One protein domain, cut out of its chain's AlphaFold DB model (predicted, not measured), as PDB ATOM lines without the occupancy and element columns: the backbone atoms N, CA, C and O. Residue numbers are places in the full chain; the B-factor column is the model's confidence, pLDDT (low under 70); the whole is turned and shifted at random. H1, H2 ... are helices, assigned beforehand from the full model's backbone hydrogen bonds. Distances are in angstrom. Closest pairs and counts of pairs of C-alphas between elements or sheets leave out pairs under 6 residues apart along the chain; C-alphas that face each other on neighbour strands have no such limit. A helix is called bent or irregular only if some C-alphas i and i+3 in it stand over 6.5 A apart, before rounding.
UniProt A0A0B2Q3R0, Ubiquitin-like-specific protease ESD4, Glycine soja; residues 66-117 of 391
ATOM      1  N   ASP A  66      25.854   5.402 -57.549       75.44
ATOM      2  CA  ASP A  66      26.195   6.672 -58.160       75.44
ATOM      3  C   ASP A  66      26.726   7.639 -57.093       75.44
ATOM      4  O   ASP A  66      26.036   7.991 -56.137       75.44
ATOM      5  N   GLN A  67      27.983   8.055 -57.250       80.25
ATOM      6  CA  GLN A  67      28.629   8.983 -56.321       80.25
ATOM      7  C   GLN A  67      27.989  10.372 -56.347       80.25
ATOM      8  O   GLN A  67      28.008  11.054 -55.327       80.25
ATOM      9  N   SER A  68      27.419  10.785 -57.483       75.31
ATOM     10  CA  SER A  68      26.742  12.078 -57.595       75.31
ATOM     11  C   SER A  68      25.496  12.123 -56.710       75.31
ATOM     12  O   SER A  68      25.347  13.059 -55.931       75.31
ATOM     13  N   VAL A  69      24.701  11.050 -56.722       77.25
ATOM     14  CA  VAL A  69      23.513  10.891 -55.871       77.25
ATOM     15  C   VAL A  69      23.898  10.849 -54.392       77.25
ATOM     16  O   VAL A  69      23.236  11.460 -53.563       77.25
ATOM     17  N   VAL A  70      25.006  10.186 -54.037       81.31
ATOM     18  CA  VAL A  70      25.514  10.211 -52.654       81.31
ATOM     19  C   VAL A  70      25.897  11.629 -52.230       81.31
ATOM     20  O   VAL A  70      25.587  12.038 -51.117       81.31
ATOM     21  N   TYR A  71      26.569  12.391 -53.092       85.50
ATOM     22  CA  TYR A  71      26.939  13.774 -52.788       85.50
ATOM     23  C   TYR A  71      25.733  14.694 -52.665       85.50
ATOM     24  O   TYR A  71      25.722  15.527 -51.766       85.50
ATOM     25  N   GLU A  72      24.726  14.510 -53.510       74.56
ATOM     26  CA  GLU A  72      23.449  15.211 -53.419       74.56
ATOM     27  C   GLU A  72      22.741  14.894 -52.099       74.56
ATOM     28  O   GLU A  72      22.430  15.814 -51.351       74.56
ATOM     29  N   MET A  73      22.607  13.613 -51.736       77.94
ATOM     30  CA  MET A  73      22.013  13.194 -50.459       77.94
ATOM     31  C   MET A  73      22.769  13.759 -49.251       77.94
ATOM     32  O   MET A  73      22.154  14.230 -48.302       77.94
ATOM     33  N   ILE A  74      24.106  13.757 -49.279       82.94
ATOM     34  CA  ILE A  74      24.919  14.353 -48.208       82.94
ATOM     35  C   ILE A  74      24.701  15.868 -48.137       82.94
ATOM     36  O   ILE A  74      24.596  16.418 -47.042       82.94
ATOM     37  N   SER A  75      24.633  16.553 -49.280       76.19
ATOM     38  CA  SER A  75      24.336  17.984 -49.332       76.19
ATOM     39  C   SER A  75      22.930  18.294 -48.814       76.19
ATOM     40  O   SER A  75      22.792  19.232 -48.035       76.19
ATOM     41  N   MET A  76      21.924  17.484 -49.150       66.12
ATOM     42  CA  MET A  76      20.572  17.601 -48.598       66.12
ATOM     43  C   MET A  76      20.566  17.392 -47.085       66.12
ATOM     44  O   MET A  76      20.042  18.235 -46.376       66.12
ATOM     45  N   MET A  77      21.244  16.363 -46.566       68.50
ATOM     46  CA  MET A  77      21.364  16.148 -45.116       68.50
ATOM     47  C   MET A  77      21.998  17.344 -44.394       68.50
ATOM     48  O   MET A  77      21.600  17.674 -43.279       68.50
ATOM     49  N   ILE A  78      23.001  17.981 -45.010       71.06
ATOM     50  CA  ILE A  78      23.634  19.187 -44.465       71.06
ATOM     51  C   ILE A  78      22.635  20.347 -44.405       71.06
ATOM     52  O   ILE A  78      22.598  21.048 -43.398       71.06
ATOM     53  N   ILE A  79      21.835  20.531 -45.458       64.50
ATOM     54  CA  ILE A  79      20.853  21.617 -45.572       64.50
ATOM     55  C   ILE A  79      19.649  21.383 -44.643       64.50
ATOM     56  O   ILE A  79      19.286  22.275 -43.884       64.50
ATOM     57  N   GLU A  80      19.048  20.192 -44.677       57.81
ATOM     58  CA  GLU A  80      17.813  19.845 -43.956       57.81
ATOM     59  C   GLU A  80      17.990  19.834 -42.436       57.81
ATOM     60  O   GLU A  80      17.073  20.193 -41.698       57.81
ATOM     61  N   HIS A  81      19.167  19.428 -41.958       58.16
ATOM     62  CA  HIS A  81      19.452  19.288 -40.530       58.16
ATOM     63  C   HIS A  81      20.429  20.341 -39.993       58.16
ATOM     64  O   HIS A  81      20.925  20.185 -38.878       58.16
ATOM     65  N   ASP A  82      20.717  21.385 -40.780       53.00
ATOM     66  CA  ASP A  82      21.634  22.485 -40.438       53.00
ATOM     67  C   ASP A  82      22.989  21.987 -39.895       53.00
ATOM     68  O   ASP A  82      23.520  22.453 -38.883       53.00
ATOM     69  N   LEU A  83      23.551  20.962 -40.543       63.41
ATOM     70  CA  LEU A  83      24.788  20.342 -40.077       63.41
ATOM     71  C   LEU A  83      25.994  21.202 -40.475       63.41
ATOM     72  O   LEU A  83      26.086  21.671 -41.611       63.41
ATOM     73  N   PRO A  84      27.007  21.350 -39.605       72.19
ATOM     74  CA  PRO A  84      28.230  22.035 -39.994       72.19
ATOM     75  C   PRO A  84      28.919  21.268 -41.130       72.19
ATOM     76  O   PRO A  84      28.983  20.043 -41.101       72.19
ATOM     77  N   PHE A  85      29.545  21.958 -42.092       70.38
ATOM     78  CA  PHE A  85      30.246  21.292 -43.208       70.38
ATOM     79  C   PHE A  85      31.373  20.336 -42.767       70.38
ATOM     80  O   PHE A  85      31.824  19.514 -43.559       70.38
ATOM     81  N   SER A  86      31.847  20.426 -41.519       76.31
ATOM     82  CA  SER A  86      32.773  19.455 -40.917       76.31
ATOM     83  C   SER A  86      32.137  18.090 -40.631       76.31
ATOM     84  O   SER A  86      32.861  17.125 -40.408       76.31
ATOM     85  N   PHE A  87      30.807  17.978 -40.669       82.38
ATOM     86  CA  PHE A  87      30.057  16.742 -40.452       82.38
ATOM     87  C   PHE A  87      30.544  15.595 -41.345       82.38
ATOM     88  O   PHE A  87      30.761  14.482 -40.864       82.38
ATOM     89  N   VAL A  88      30.831  15.877 -42.620       85.56
ATOM     90  CA  VAL A  88      31.336  14.876 -43.581       85.56
ATOM     91  C   VAL A  88      32.702  14.307 -43.187       85.56
ATOM     92  O   VAL A  88      33.124  13.264 -43.684       85.56
ATOM     93  N   GLU A  89      33.415  14.966 -42.270       85.31
ATOM     94  CA  GLU A  89      34.725  14.539 -41.796       85.31
ATOM     95  C   GLU A  89      34.654  13.626 -40.567       85.31
ATOM     96  O   GLU A  89      35.656  12.976 -40.249       85.31
ATOM     97  N   HIS A  90      33.484  13.519 -39.924       83.88
ATOM     98  CA  HIS A  90      33.286  12.762 -38.692       83.88
ATOM     99  C   HIS A  90      33.601  11.271 -38.877       83.88
ATOM    100  O   HIS A  90      33.105  10.607 -39.790       83.88
ATOM    101  N   LYS A  91      34.392  10.714 -37.950       80.94
ATOM    102  CA  LYS A  91      34.877   9.324 -38.009       80.94
ATOM    103  C   LYS A  91      33.740   8.298 -38.102       80.94
ATOM    104  O   LYS A  91      33.762   7.459 -38.994       80.94
ATOM    105  N   ARG A  92      32.728   8.392 -37.229       78.12
ATOM    106  CA  ARG A  92      31.594   7.445 -37.203       78.12
ATOM    107  C   ARG A  92      30.728   7.506 -38.459       78.12
ATOM    108  O   ARG A  92      30.255   6.476 -38.916       78.12
ATOM    109  N   PHE A  93      30.566   8.694 -39.032       87.56
ATOM    110  CA  PHE A  93      29.825   8.881 -40.277       87.56
ATOM    111  C   PHE A  93      30.546   8.227 -41.464       87.56
ATOM    112  O   PHE A  93      29.938   7.477 -42.225       87.56
ATOM    113  N   LYS A  94      31.867   8.428 -41.566       86.12
ATOM    114  CA  LYS A  94      32.707   7.754 -42.566       86.12
ATOM    115  C   LYS A  94      32.679   6.234 -42.411       86.12
ATOM    116  O   LYS A  94      32.493   5.537 -43.400       86.12
ATOM    117  N   GLU A  95      32.834   5.729 -41.186       79.81
ATOM    118  CA  GLU A  95      32.773   4.290 -40.887       79.81
ATOM    119  C   GLU A  95      31.421   3.682 -41.285       79.81
ATOM    120  O   GLU A  95      31.396   2.617 -41.896       79.81
ATOM    121  N   LEU A  96      30.313   4.372 -41.000       81.88
ATOM    122  CA  LEU A  96      28.967   3.927 -41.362       81.88
ATOM    123  C   LEU A  96      28.779   3.839 -42.883       81.88
ATOM    124  O   LEU A  96      28.366   2.797 -43.386       81.88
ATOM    125  N   LEU A  97      29.111   4.902 -43.625       83.75
ATOM    126  CA  LEU A  97      28.982   4.904 -45.088       83.75
ATOM    127  C   LEU A  97      29.875   3.845 -45.743       83.75
ATOM    128  O   LEU A  97      29.455   3.180 -46.687       83.75
ATOM    129  N   GLN A  98      31.080   3.656 -45.208       80.31
ATOM    130  CA  GLN A  98      32.031   2.661 -45.689       80.31
ATOM    131  C   GLN A  98      31.584   1.224 -45.377       80.31
ATOM    132  O   GLN A  98      31.813   0.329 -46.188       80.31
ATOM    133  N   TYR A  99      30.946   0.997 -44.223       75.12
ATOM    134  CA  TYR A  99      30.367  -0.296 -43.848       75.12
ATOM    135  C   TYR A  99      29.194  -0.670 -44.755       75.12
ATOM    136  O   TYR A  99      29.145  -1.784 -45.270       75.12
ATOM    137  N   LEU A 100      28.278   0.276 -44.987       77.25
ATOM    138  CA  LEU A 100      27.130   0.068 -45.866       77.25
ATOM    139  C   LEU A 100      27.591  -0.172 -47.306       77.25
ATOM    140  O   LEU A 100      27.115  -1.092 -47.973       77.25
ATOM    141  N   HIS A 101      28.552   0.628 -47.775       77.44
ATOM    142  CA  HIS A 101      29.018   0.594 -49.153       77.44
ATOM    143  C   HIS A 101      30.542   0.805 -49.258       77.44
ATOM    144  O   HIS A 101      31.005   1.937 -49.415       77.44
ATOM    145  N   PRO A 102      31.337  -0.286 -49.300       72.88
ATOM    146  CA  PRO A 102      32.807  -0.246 -49.246       72.88
ATOM    147  C   PRO A 102      33.534   0.491 -50.384       72.88
ATOM    148  O   PRO A 102      34.756   0.624 -50.362       72.88
ATOM    149  N   HIS A 103      32.826   0.949 -51.412       75.06
ATOM    150  CA  HIS A 103      33.412   1.696 -52.527       75.06
ATOM    151  C   HIS A 103      32.883   3.133 -52.634       75.06
ATOM    152  O   HIS A 103      33.259   3.847 -53.566       75.06
ATOM    153  N   VAL A 104      32.024   3.566 -51.703       83.19
ATOM    154  CA  VAL A 104      31.528   4.944 -51.651       83.19
ATOM    155  C   VAL A 104      32.623   5.875 -51.150       83.19
ATOM    156  O   VAL A 104      33.320   5.586 -50.184       83.19
ATOM    157  N   LYS A 105      32.782   7.016 -51.824       85.25
ATOM    158  CA  LYS A 105      33.720   8.061 -51.427       85.25
ATOM    159  C   LYS A 105      32.962   9.124 -50.651       85.25
ATOM    160  O   LYS A 105      31.997   9.676 -51.159       85.25
ATOM    161  N   VAL A 106      33.428   9.459 -49.454       86.81
ATOM    162  CA  VAL A 106      32.872  10.573 -48.669       86.81
ATOM    163  C   VAL A 106      33.501  11.890 -49.148       86.81
ATOM    164  O   VAL A 106      34.724  11.933 -49.317       86.81
ATOM    165  N   PRO A 107      32.718  12.959 -49.403       85.56
ATOM    166  CA  PRO A 107      33.266  14.231 -49.859       85.56
ATOM    167  C   PRO A 107      34.083  14.907 -48.748       85.56
ATOM    168  O   PRO A 107      33.767  14.808 -47.565       85.56
ATOM    169  N   PHE A 108      35.133  15.633 -49.133       79.12
ATOM    170  CA  PHE A 108      35.855  16.517 -48.212       79.12
ATOM    171  C   PHE A 108      35.023  17.766 -47.905       79.12
ATOM    172  O   PHE A 108      34.218  18.186 -48.737       79.12
ATOM    173  N   ARG A 109      35.272  18.433 -46.768       76.19
ATOM    174  CA  ARG A 109      34.533  19.642 -46.354       76.19
ATOM    175  C   ARG A 109      34.418  20.702 -47.455       76.19
ATOM    176  O   ARG A 109      33.341  21.240 -47.680       76.19
ATOM    177  N   ARG A 110      35.508  20.982 -48.180       66.00
ATOM    178  CA  ARG A 110      35.511  21.950 -49.298       66.00
ATOM    179  C   ARG A 110      34.604  21.530 -50.459       66.00
ATOM    180  O   ARG A 110      33.984  22.381 -51.083       66.00
ATOM    181  N   VAL A 111      34.518  20.228 -50.724       76.69
ATOM    182  CA  VAL A 111      33.655  19.661 -51.770       76.69
ATOM    183  C   VAL A 111      32.192  19.722 -51.336       76.69
ATOM    184  O   VAL A 111      31.346  20.083 -52.142       76.69
ATOM    185  N   ALA A 112      31.894  19.466 -50.058       75.19
ATOM    186  CA  ALA A 112      30.544  19.620 -49.517       75.19
ATOM    187  C   ALA A 112      30.037  21.071 -49.635       75.19
ATOM    188  O   ALA A 112      28.918  21.284 -50.090       75.19
ATOM    189  N   ILE A 113      30.884  22.059 -49.317       68.38
ATOM    190  CA  ILE A 113      30.569  23.491 -49.497       68.38
ATOM    191  C   ILE A 113      30.264  23.798 -50.968       68.38
ATOM    192  O   ILE A 113      29.249  24.413 -51.280       68.38
ATOM    193  N   MET A 114      31.133  23.352 -51.878       75.19
ATOM    194  CA  MET A 114      30.950  23.560 -53.314       75.19
ATOM    195  C   MET A 114      29.650  22.926 -53.824       75.19
ATOM    196  O   MET A 114      28.922  23.562 -54.577       75.19
ATOM    197  N   ASN A 115      29.332  21.702 -53.398       73.56
ATOM    198  CA  ASN A 115      28.122  20.999 -53.820       73.56
ATOM    199  C   ASN A 115      26.850  21.704 -53.335       73.56
ATOM    200  O   ASN A 115      25.929  21.882 -54.123       73.56
ATOM    201  N   VAL A 116      26.823  22.167 -52.081       70.62
ATOM    202  CA  VAL A 116      25.694  22.945 -51.538       70.62
ATOM    203  C   VAL A 116      25.525  24.270 -52.287       70.62
ATOM    204  O   VAL A 116      24.414  24.611 -52.684       70.62
ATOM    205  N   ASN A 117      26.618  24.982 -52.572       70.56
ATOM    206  CA  ASN A 117      26.560  26.212 -53.371       70.56
ATOM    207  C   ASN A 117      26.067  25.955 -54.805       70.56
ATOM    208  O   ASN A 117      25.306  26.751 -55.349       70.56
TER     209      ASN A 117
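What this domain is: This is residues 66 to 117 of the 391 residues of the protein "Ubiquitin-like-specific protease ESD4" of Glycine soja (UniProt A0A0B2Q3R0). The longest helix, H1, meets H4 about at right angles, and H4 also packs on the short helix H2. H3 sits away from H1 and H4 at the other end of the domain, and residues 101 to 108 lead back from it to H4. The printed part has 52 residues with four named helices, in the order H1, H2, H3, H4, and no named strand; the class is all helix. The whole is compact, with a radius of gyration of the C-alphas of 10.2 A, and rounded, spanning 27 by 22 by 18 A.

Where its parts are: H1, residues 67 to 80, is 19.7 A long and begins at C-alpha 67 (28.629, 8.983, -56.321). H2 is residues 85 to 89, 8.2 A; it is irregular, but only just, with C-alphas 85 and 88 at 6.52 A. H3, residues 91 to 100, measures 14.4 A. H4, residues 109 to 117, measures 12.5 A and ends at C-alpha 117 (26.560, 26.212, -53.371).

How they stand to each other: H1 and H4 touch, about perpendicular at 79 degrees; their closest C-alphas, of Ser 75 and Val 116, are 5.6 A apart. H4 and H2 touch, closest at the C-alphas of Phe 85 and Arg 109, 5.6 A. H1, with residues 74 to 78 alone, only just touches H2, with 3 pairs of C-alphas within 8 A; the closest are Ile 78 and Phe 85, 7.1 A. H2 and H3 are close but not clearly touching, with the C-alphas of Val 88 and Lys 94 closest at 7.3 A. H3 is apart from H1 and from H4. In H1, H3 and H4 every O i to N i+4 pair is within hydrogen-bond range; in H2 0 of 1 is, and 1 of 2 O i to N i+3 pairs.

The domain as a whole: The C-alphas farthest apart, of Tyr 99 and Asn 117, are 28.4 A from each other. The printed part has no cut; the links H1 to H2 and H2 to H3 are tight, and the link H3 to H4, 8 residues, is short. The mean pLDDT of the printed part is 76.0, with residues 76 to 77, 79 to 83, 110 and 113 under 70.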